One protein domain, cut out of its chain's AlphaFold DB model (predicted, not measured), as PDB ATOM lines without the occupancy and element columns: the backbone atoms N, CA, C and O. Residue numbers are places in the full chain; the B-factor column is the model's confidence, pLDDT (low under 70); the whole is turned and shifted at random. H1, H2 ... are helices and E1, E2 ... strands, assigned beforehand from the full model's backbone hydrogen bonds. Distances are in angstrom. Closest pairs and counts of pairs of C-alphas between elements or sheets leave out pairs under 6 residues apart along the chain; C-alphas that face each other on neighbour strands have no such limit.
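What this domain is: This is residues 17 to 93 of the 94 residues of an uncharacterized protein of Cupriavidus nantongensis (UniProt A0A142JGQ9). A small sheet of three strands makes a wall; over one face H2 runs along E1 and short H1 stands up over E3, while H3, off the sheet, packs on H1 and the later part of H2. The printed part has 77 residues, with E1, E2, E3, H1, H2 and H3 in that order along the chain; the sheet runs E1, E2, E3, antiparallel, and the class is mixed. It is compact, with a radius of gyration of the C-alphas of 11.7 A and spans of 35 by 28 by 17 A.

How they stand to each other: Start at E1, residues 17 to 20, an antiparallel hairpin with E2, residues 31 to 36: look for N 33 and O 19, 2.8 A apart, within hydrogen-bond range. E3, residues 41 to 45, forms the next hairpin with E2, with N 32 and O 44 at 2.8 A; the three are a meander, each strand the antiparallel neighbour of the one before. H1, residues 46 to 51, stands up from the sheet over E3, at a height over the sheet of 7.1 A. H2, residues 58 to 74, is on the same face, making two layers, helices on one face of a sheet; it runs along E1, at 2 degrees on the local plane, and their closest C-alphas are those of Trp 17 and Gly 60, 4.7 A apart. H3, residues 79 to 91, touches H1 at a shallow tilt of 24 degrees, the same way, closest at the C-alphas of Ala 47 and Ser 84, 5.3 A. It touches H2, with H2's residues 68 to 72 alone, at a steep tilt of 60 degrees, opposite ways, closest at the C-alphas of Ala 72 and Ala 82, 6.0 A. In H1, H2 and H3 every O i to N i+4 pair is within hydrogen-bond range.

Where its parts are: Find C-alpha 17 at (151.480, 163.446, 165.884), where E1 begins its 8.4 A; E2 measures 15.5 A, E3 13.6 A and H1 8.5 A. H2 runs 24.3 A to C-alpha 74 at (169.042, 167.356, 181.102), and H3 18.9 A to C-alpha 91 at (149.468, 160.708, 187.824).

The domain as a whole: The C-alphas farthest apart are those of Asn 38 and Arg 74, 36.3 A. The printed part has no cut, and no link is long. Mean pLDDT of the printed part is 94.7; residue 93 is under 70.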
ATOM      1  N   TRP A  17     150.273 162.631 165.695       97.50
ATOM      2  CA  TRP A  17     151.480 163.446 165.884       97.50
ATOM      3  C   TRP A  17     152.194 163.718 164.555       97.50
ATOM      4  O   TRP A  17     152.429 162.802 163.763       97.50
ATOM      5  N   LEU A  18     152.562 164.980 164.327       97.44
ATOM      6  CA  LEU A  18     153.305 165.426 163.145       97.44
ATOM      7  C   LEU A  18     154.742 165.843 163.480       97.44
ATOM      8  O   LEU A  18     155.638 165.673 162.653       97.44
ATOM      9  N   GLY A  19     154.975 166.373 164.683       97.00
ATOM     10  CA  GLY A  19     156.276 166.904 165.074       97.00
ATOM     11  C   GLY A  19     156.262 167.555 166.451       97.00
ATOM     12  O   GLY A  19     155.210 167.813 167.030       97.00
ATOM     13  N   ASP A  20     157.443 167.845 166.981       97.00
ATOM     14  CA  ASP A  20     157.609 168.658 168.181       97.00
ATOM     15  C   ASP A  20     158.985 169.333 168.194       97.00
ATOM     16  O   ASP A  20     159.889 168.960 167.442       97.00
ATOM     17  N   ASN A  21     159.136 170.338 169.053       95.94
ATOM     18  CA  ASN A  21     160.421 170.968 169.356       95.94
ATOM     19  C   ASN A  21     160.895 170.648 170.790       95.94
ATOM     20  O   ASN A  21     161.670 171.411 171.375       95.94
ATOM     21  N   ILE A  22     160.432 169.545 171.386       95.25
ATOM     22  CA  ILE A  22     160.829 169.166 172.741       95.25
ATOM     23  C   ILE A  22     162.348 168.959 172.754       95.25
ATOM     24  O   ILE A  22     162.925 168.318 171.879       95.25
ATOM     25  N   SER A  23     163.011 169.467 173.793       90.88
ATOM     26  CA  SER A  23     164.475 169.431 173.961       90.88
ATOM     27  C   SER A  23     165.288 170.360 173.048       90.88
ATOM     28  O   SER A  23     166.515 170.298 173.116       90.88
ATOM     29  N   PHE A  24     164.672 171.200 172.206       90.44
ATOM     30  CA  PHE A  24     165.435 172.109 171.333       90.44
ATOM     31  C   PHE A  24     165.997 173.327 172.074       90.44
ATOM     32  O   PHE A  24     167.166 173.662 171.898       90.44
ATOM     33  N   ASP A  25     165.170 174.013 172.867       87.31
ATOM     34  CA  ASP A  25     165.530 175.281 173.509       87.31
ATOM     35  C   ASP A  25     164.803 175.433 174.852       87.31
ATOM     36  O   ASP A  25     163.601 175.684 174.896       87.31
ATOM     37  N   ALA A  26     165.547 175.332 175.956       89.19
ATOM     38  CA  ALA A  26     165.007 175.450 177.312       89.19
ATOM     39  C   ALA A  26     164.464 176.852 177.646       89.19
ATOM     40  O   ALA A  26     163.777 177.025 178.654       89.19
ATOM     41  N   SER A  27     164.786 177.867 176.835       90.81
ATOM     42  CA  SER A  27     164.288 179.234 177.019       90.81
ATOM     43  C   SER A  27     162.881 179.445 176.457       90.81
ATOM     44  O   SER A  27     162.277 180.491 176.708       90.81
ATOM     45  N   ARG A  28     162.340 178.467 175.718       92.56
ATOM     46  CA  ARG A  28     161.032 178.557 175.068       92.56
ATOM     47  C   ARG A  28     160.129 177.394 175.479       92.56
ATOM     48  O   ARG A  28     160.628 176.300 175.728       92.56
ATOM     49  N   PRO A  29     158.805 177.612 175.536       94.81
ATOM     50  CA  PRO A  29     157.860 176.519 175.696       94.81
ATOM     51  C   PRO A  29     157.948 175.521 174.542       94.81
ATOM     52  O   PRO A  29     158.128 175.910 173.382       94.81
ATOM     53  N   ALA A  30     157.775 174.244 174.868       96.88
ATOM     54  CA  ALA A  30     157.629 173.197 173.879       96.88
ATOM     55  C   ALA A  30     156.270 173.305 173.173       96.88
ATOM     56  O   ALA A  30     155.224 173.470 173.806       96.88
ATOM     57  N   THR A  31     156.303 173.150 171.857       97.81
ATOM     58  CA  THR A  31     155.154 173.076 170.968       97.81
ATOM     59  C   THR A  31     155.160 171.712 170.297       97.81
ATOM     60  O   THR A  31     156.171 171.284 169.738       97.81
ATOM     61  N   ILE A  32     154.014 171.047 170.341       98.19
ATOM     62  CA  ILE A  32     153.757 169.766 169.706       98.19
ATOM     63  C   ILE A  32     152.705 169.989 168.630       98.19
ATOM     64  O   ILE A  32     151.667 170.608 168.872       98.19
ATOM     65  N   GLU A  33     152.997 169.501 167.438       98.25
ATOM     66  CA  GLU A  33     152.131 169.590 166.277       98.25
ATOM     67  C   GLU A  33     151.391 168.267 166.084       98.25
ATOM     68  O   GLU A  33     151.991 167.188 166.038       98.25
ATOM     69  N   PHE A  34     150.075 168.370 165.949       98.00
ATOM     70  CA  PHE A  34     149.170 167.271 165.667       98.00
ATOM     71  C   PHE A  34     148.338 167.564 164.422       98.00
ATOM     72  O   PHE A  34     148.141 168.714 164.042       98.00
ATOM     73  N   GLU A  35     147.785 166.517 163.837       97.44
ATOM     74  CA  GLU A  35     146.656 166.562 162.923       97.44
ATOM     75  C   GLU A  35     145.421 166.031 163.657       97.44
ATOM     76  O   GLU A  35     145.485 164.973 164.288       97.44
ATOM     77  N   ASP A  36     144.312 166.767 163.611       94.25
ATOM     78  CA  ASP A  36     143.040 166.307 164.169       94.25
ATOM     79  C   ASP A  36     142.338 165.283 163.255       94.25
ATOM     80  O   ASP A  36     142.740 165.038 162.116       94.25
ATOM     81  N   ALA A  37     141.231 164.711 163.729       91.50
ATOM     82  CA  ALA A  37     140.436 163.745 162.965       91.50
ATOM     83  C   ALA A  37     139.871 164.281 161.627       91.50
ATOM     84  O   ALA A  37     139.417 163.490 160.801       91.50
ATOM     85  N   ASN A  38     139.891 165.600 161.396       92.88
ATOM     86  CA  ASN A  38     139.466 166.237 160.148       92.88
ATOM     87  C   ASN A  38     140.647 166.578 159.220       92.88
ATOM     88  O   ASN A  38     140.439 167.222 158.190       92.88
ATOM     89  N   GLY A  39     141.875 166.185 159.567       93.00
ATOM     90  CA  GLY A  39     143.070 166.507 158.790       93.00
ATOM     91  C   GLY A  39     143.610 167.920 159.033       93.00
ATOM     92  O   GLY A  39     144.413 168.411 158.238       93.00
ATOM     93  N   LYS A  40     143.154 168.624 160.079       95.31
ATOM     94  CA  LYS A  40     143.579 170.001 160.360       95.31
ATOM     95  C   LYS A  40     144.773 170.018 161.323       95.31
ATOM     96  O   LYS A  40     144.721 169.337 162.348       95.31
ATOM     97  N   PRO A  41     145.807 170.847 161.071       96.12
ATOM     98  CA  PRO A  41     146.905 171.008 162.011       96.12
ATOM     99  C   PRO A  41     146.445 171.695 163.305       96.12
ATOM    100  O   PRO A  41     145.682 172.669 163.288       96.12
ATOM    101  N   LEU A  42     146.955 171.197 164.426       97.00
ATOM    102  CA  LEU A  42     146.725 171.679 165.779       97.00
ATOM    103  C   LEU A  42     148.066 171.767 166.512       97.00
ATOM    104  O   LEU A  42     148.815 170.798 166.564       97.00
ATOM    105  N   TYR A  43     148.344 172.916 167.122       97.62
ATOM    106  CA  TYR A  43     149.562 173.145 167.897       97.62
ATOM    107  C   TYR A  43     149.210 173.233 169.373       97.62
ATOM    108  O   TYR A  43     148.397 174.072 169.759       97.62
ATOM    109  N   LEU A  44     149.818 172.372 170.181       97.81
ATOM    110  CA  LEU A  44     149.589 172.287 171.618       97.81
ATOM    111  C   LEU A  44     150.893 172.503 172.375       97.81
ATOM    112  O   LEU A  44     151.966 172.117 171.916       97.81
ATOM    113  N   SER A  45     150.793 173.082 173.564       97.94
ATOM    114  CA  SER A  45     151.873 173.043 174.547       97.94
ATOM    115  C   SER A  45     152.097 171.620 175.072       97.94
ATOM    116  O   SER A  45     151.221 170.754 174.960       97.94
ATOM    117  N   LEU A  46     153.240 171.374 175.725       97.56
ATOM    118  CA  LEU A  46     153.486 170.090 176.396       97.56
ATOM    119  C   LEU A  46     152.410 169.775 177.444       97.56
ATOM    120  O   LEU A  46     151.964 168.635 177.539       97.56
ATOM    121  N   ALA A  47     151.956 170.777 178.197       97.50
ATOM    122  CA  ALA A  47     150.902 170.606 179.193       97.50
ATOM    123  C   ALA A  47     149.587 170.113 178.567       97.50
ATOM    124  O   ALA A  47     148.985 169.158 179.057       97.50
ATOM    125  N   GLU A  48     149.159 170.738 177.471       97.75
ATOM    126  CA  GLU A  48     147.928 170.376 176.764       97.75
ATOM    127  C   GLU A  48     148.033 169.000 176.103       97.75
ATOM    128  O   GLU A  48     147.091 168.214 176.182       97.75
ATOM    129  N   ALA A  49     149.181 168.684 175.496       97.12
ATOM    130  CA  ALA A  49     149.424 167.377 174.893       97.12
ATOM    131  C   ALA A  49     149.384 166.250 175.942       97.12
ATOM    132  O   ALA A  49     148.745 165.224 175.724       97.12
ATOM    133  N   LEU A  50     150.008 166.457 177.108       96.62
ATOM    134  CA  LEU A  50     149.989 165.495 178.215       96.62
ATOM    135  C   LEU A  50     148.591 165.336 178.832       96.62
ATOM    136  O   LEU A  50     148.219 164.230 179.223       96.62
ATOM    137  N   ALA A  51     147.806 166.414 178.905       95.75
ATOM    138  CA  ALA A  51     146.423 166.365 179.384       95.75
ATOM    139  C   ALA A  51     145.492 165.578 178.445       95.75
ATOM    140  O   ALA A  51     144.491 165.035 178.901       95.75
ATOM    141  N   ARG A  52     145.834 165.495 177.154       95.31
ATOM    142  CA  ARG A  52     145.099 164.747 176.122       95.31
ATOM    143  C   ARG A  52     145.798 163.447 175.727       95.31
ATOM    144  O   ARG A  52     145.600 162.960 174.622       95.31
ATOM    145  N   ALA A  53     146.625 162.875 176.603       94.62
ATOM    146  CA  ALA A  53     147.435 161.699 176.278       94.62
ATOM    147  C   ALA A  53     146.614 160.517 175.720       94.62
ATOM    148  O   ALA A  53     147.106 159.800 174.857       94.62
ATOM    149  N   GLU A  54     145.364 160.342 176.162       92.69
ATOM    150  CA  GLU A  54     144.460 159.281 175.683       92.69
ATOM    151  C   GLU A  54     143.922 159.510 174.258       92.69
ATOM    152  O   GLU A  54     143.478 158.566 173.600       92.69
ATOM    153  N   GLU A  55     143.964 160.756 173.782       94.69
ATOM    154  CA  GLU A  55     143.542 161.177 172.440       94.69
ATOM    155  C   GLU A  55     144.687 161.098 171.420       94.69
ATOM    156  O   GLU A  55     144.445 161.062 170.214       94.69
ATOM    157  N   VAL A  56     145.936 161.077 171.888       94.81
ATOM    158  CA  VAL A  56     147.129 161.044 171.039       94.81
ATOM    159  C   VAL A  56     147.384 159.625 170.534       94.81
ATOM    160  O   VAL A  56     147.208 158.645 171.258       94.81
ATOM    161  N   ASP A  57     147.806 159.496 169.277       93.06
ATOM    162  CA  ASP A  57     148.234 158.205 168.747       93.06
ATOM    163  C   ASP A  57     149.437 157.635 169.533       93.06
ATOM    164  O   ASP A  57     150.291 158.365 170.040       93.06
ATOM    165  N   ASN A  58     149.524 156.306 169.637       93.62
ATOM    166  CA  ASN A  58     150.550 155.646 170.458       93.62
ATOM    167  C   ASN A  58     151.989 156.026 170.071       93.62
ATOM    168  O   ASN A  58     152.870 156.072 170.934       93.62
ATOM    169  N   TYR A  59     152.245 156.279 168.784       94.81
ATOM    170  CA  TYR A  59     153.571 156.666 168.312       94.81
ATOM    171  C   TYR A  59     153.919 158.077 168.797       94.81
ATOM    172  O   TYR A  59     154.974 158.280 169.400       94.81
ATOM    173  N   GLY A  60     153.004 159.027 168.612       96.00
ATOM    174  CA  GLY A  60     153.103 160.397 169.091       96.00
ATOM    175  C   GLY A  60     153.276 160.486 170.598       96.00
ATOM    176  O   GLY A  60     154.197 161.147 171.077       96.00
ATOM    177  N   LEU A  61     152.458 159.754 171.356       96.38
ATOM    178  CA  LEU A  61     152.570 159.718 172.811       96.38
ATOM    179  C   LEU A  61     153.946 159.191 173.237       96.38
ATOM    180  O   LEU A  61     154.599 159.790 174.091       96.38
ATOM    181  N   GLY A  62     154.437 158.127 172.593       96.56
ATOM    182  CA  GLY A  62     155.779 157.597 172.836       96.56
ATOM    183  C   GLY A  62     156.887 158.624 172.577       96.56
ATOM    184  O   GLY A  62     157.806 158.755 173.389       96.56
ATOM    185  N   ARG A  63     156.790 159.393 171.484       97.19
ATOM    186  CA  ARG A  63     157.736 160.472 171.148       97.19
ATOM    187  C   ARG A  63     157.734 161.580 172.198       97.19
ATOM    188  O   ARG A  63     158.803 161.941 172.686       97.19
ATOM    189  N   ILE A  64     156.551 162.051 172.590       97.44
ATOM    190  CA  ILE A  64     156.377 163.119 173.583       97.44
ATOM    191  C   ILE A  64     156.934 162.687 174.938       97.44
ATOM    192  O   ILE A  64     157.718 163.414 175.543       97.44
ATOM    193  N   VAL A  65     156.577 161.489 175.406       97.31
ATOM    194  CA  VAL A  65     157.015 160.953 176.705       97.31
ATOM    195  C   VAL A  65     158.529 160.742 176.730       97.31
ATOM    196  O   VAL A  65     159.187 161.136 177.694       97.31
ATOM    197  N   ALA A  66     159.106 160.162 175.672       96.38
ATOM    198  CA  ALA A  66     160.552 159.967 175.580       96.38
ATOM    199  C   ALA A  66     161.306 161.305 175.517       96.38
ATOM    200  O   ALA A  66     162.287 161.494 176.240       96.38
ATOM    201  N   GLY A  67     160.831 162.244 174.692       96.94
ATOM    202  CA  GLY A  67     161.410 163.579 174.554       96.94
ATOM    203  C   GLY A  67     161.342 164.373 175.856       96.94
ATOM    204  O   GLY A  67     162.359 164.884 176.316       96.94
ATOM    205  N   ALA A  68     160.173 164.426 176.500       97.06
ATOM    206  CA  ALA A  68     159.986 165.141 177.758       97.06
ATOM    207  C   ALA A  68     160.800 164.517 178.902       97.06
ATOM    208  O   ALA A  68     161.391 165.246 179.697       97.06
ATOM    209  N   GLY A  69     160.897 163.184 178.957       96.88
ATOM    210  CA  GLY A  69     161.753 162.480 179.912       96.88
ATOM    211  C   GLY A  69     163.224 162.860 179.762       96.88
ATOM    212  O   GLY A  69     163.841 163.320 180.723       96.88
ATOM    213  N   PHE A  70     163.752 162.755 178.541       96.38
ATOM    214  CA  PHE A  70     165.124 163.148 178.227       96.38
ATOM    215  C   PHE A  70     165.392 164.632 178.524       96.38
ATOM    216  O   PHE A  70     166.393 164.975 179.158       96.38
ATOM    217  N   ALA A  71     164.492 165.519 178.097       96.44
ATOM    218  CA  ALA A  71     164.626 166.955 178.300       96.44
ATOM    219  C   ALA A  71     164.601 167.325 179.787       96.44
ATOM    220  O   ALA A  71     165.399 168.149 180.230       96.44
ATOM    221  N   ALA A  72     163.722 166.699 180.572       96.06
ATOM    222  CA  ALA A  72     163.632 166.937 182.005       96.06
ATOM    223  C   ALA A  72     164.911 166.518 182.743       96.06
ATOM    224  O   ALA A  72     165.376 167.254 183.610       96.06
ATOM    225  N   GLU A  73     165.500 165.374 182.385       95.44
ATOM    226  CA  GLU A  73     166.747 164.887 182.992       95.44
ATOM    227  C   GLU A  73     167.950 165.793 182.690       95.44
ATOM    228  O   GLU A  73     168.866 165.890 183.505       95.44
ATOM    229  N   ARG A  74     167.943 166.482 181.543       94.62
ATOM    230  CA  ARG A  74     169.042 167.356 181.102       94.62
ATOM    231  C   ARG A  74     168.810 168.850 181.327       94.62
ATOM    232  O   ARG A  74     169.695 169.643 181.025       94.62
ATOM    233  N   GLY A  75     167.647 169.238 181.848       93.69
ATOM    234  CA  GLY A  75     167.289 170.647 182.031       93.69
ATOM    235  C   GLY A  75     166.992 171.384 180.720       93.69
ATOM    236  O   GLY A  75     167.214 172.587 180.633       93.69
ATOM    237  N   TYR A  76     166.508 170.674 179.698       95.50
ATOM    238  CA  TYR A  76     166.121 171.242 178.401       95.50
ATOM    239  C   TYR A  76     164.640 171.619 178.295       95.50
ATOM    240  O   TYR A  76     164.184 172.032 177.233       95.50
ATOM    241  N   LEU A  77     163.883 171.476 179.382       96.06
ATOM    242  CA  LEU A  77     162.529 172.009 179.485       96.06
ATOM    243  C   LEU A  77     162.568 173.381 180.146       96.06
ATOM    244  O   LEU A  77     163.283 173.578 181.133       96.06
ATOM    245  N   CYS A  78     161.736 174.301 179.660       96.06
ATOM    246  CA  CYS A  78     161.450 175.515 180.409       96.06
ATOM    247  C   CYS A  78     160.740 175.164 181.734       96.06
ATOM    248  O   CYS A  78     160.195 174.067 181.901       96.06
ATOM    249  N   THR A  79     160.713 176.095 182.692       95.75
ATOM    250  CA  THR A  79     160.147 175.847 184.032       95.75
ATOM    251  C   THR A  79     158.709 175.312 183.989       95.75
ATOM    252  O   THR A  79     158.387 174.375 184.719       95.75
ATOM    253  N   ALA A  80     157.861 175.867 183.117       95.50
ATOM    254  CA  ALA A  80     156.455 175.474 182.997       95.50
ATOM    255  C   ALA A  80     156.281 174.052 182.429       95.50
ATOM    256  O   ALA A  80     155.463 173.270 182.923       95.50
ATOM    257  N   ASP A  81     157.090 173.684 181.436       97.19
ATOM    258  CA  ASP A  81     157.061 172.348 180.834       97.19
ATOM    259  C   ASP A  81     157.632 171.297 181.787       97.19
ATOM    260  O   ASP A  81     157.072 170.209 181.929       97.19
ATOM    261  N   ALA A  82     158.704 171.638 182.508       96.88
ATOM    262  CA  ALA A  82     159.283 170.772 183.527       96.88
ATOM    263  C   ALA A  82     158.283 170.476 184.655       96.88
ATOM    264  O   ALA A  82     158.218 169.349 185.151       96.88
ATOM    265  N   GLU A  83     157.493 171.471 185.064       96.75
ATOM    266  CA  GLU A  83     156.435 171.288 186.054       96.75
ATOM    267  C   GLU A  83     155.297 170.412 185.516       96.75
ATOM    268  O   GLU A  83     154.890 169.460 186.189       96.75
ATOM    269  N   SER A  84     154.830 170.684 184.297       96.69
ATOM    270  CA  SER A  84     153.783 169.902 183.624       96.69
ATOM    271  C   SER A  84     154.174 168.430 183.491       96.69
ATOM    272  O   SER A  84     153.413 167.545 183.886       96.69
ATOM    273  N   TRP A  85     155.404 168.165 183.046       96.81
ATOM    274  CA  TRP A  85     155.966 166.821 182.968       96.81
ATOM    275  C   TRP A  85     156.007 166.126 184.332       96.81
ATOM    276  O   TRP A  85     155.600 164.970 184.466       96.81
ATOM    277  N   ARG A  86     156.469 166.833 185.372       96.56
ATOM    278  CA  ARG A  86     156.578 166.278 186.727       96.56
ATOM    279  C   ARG A  86     155.209 165.902 187.291       96.56
ATOM    280  O   ARG A  86     155.083 164.824 187.864       96.56
ATOM    281  N   ARG A  87     154.197 166.756 187.103       95.62
ATOM    282  CA  ARG A  87     152.810 166.492 187.520       95.62
ATOM    283  C   ARG A  87     152.240 165.287 186.779       95.62
ATOM    284  O   ARG A  87     151.783 164.349 187.423       95.62
ATOM    285  N   TRP A  88     152.340 165.267 185.450       95.06
ATOM    286  CA  TRP A  88     151.830 164.159 184.640       95.06
ATOM    287  C   TRP A  88     152.440 162.815 185.052       95.06
ATOM    288  O   TRP A  88     151.718 161.849 185.281       95.06
ATOM    289  N   ARG A  89     153.758 162.769 185.276       94.38
ATOM    290  CA  ARG A  89     154.458 161.559 185.730       94.38
ATOM    291  C   ARG A  89     153.995 161.014 187.083       94.38
ATOM    292  O   ARG A  89     154.170 159.823 187.330       94.38
ATOM    293  N   LEU A  90     153.504 161.871 187.979       92.06
ATOM    294  CA  LEU A  90     152.954 161.436 189.265       92.06
ATOM    295  C   LEU A  90     151.586 160.776 189.080       92.06
ATOM    296  O   LEU A  90     151.290 159.811 189.776       92.06
ATOM    297  N   HIS A  91     150.787 161.260 188.129       84.62
ATOM    298  CA  HIS A  91     149.468 160.708 187.824       84.62
ATOM    299  C   HIS A  91     149.532 159.456 186.942       84.62
ATOM    300  O   HIS A  91     148.760 158.535 187.161       84.62
ATOM    301  N   ALA A  92     150.487 159.375 186.012       75.81
ATOM    302  CA  ALA A  92     150.658 158.236 185.105       75.81
ATOM    303  C   ALA A  92     151.210 156.955 185.774       75.81
ATOM    304  O   ALA A  92     151.404 155.947 185.099       75.81
ATOM    305  N   ARG A  93     151.548 156.998 187.071       58.00
ATOM    306  CA  ARG A  93     152.096 155.861 187.839       58.00
ATOM    307  C   ARG A  93     151.091 155.205 188.797       58.00
ATOM    308  O   ARG A  93     151.497 154.292 189.516       58.00
TER     309      ARG A  93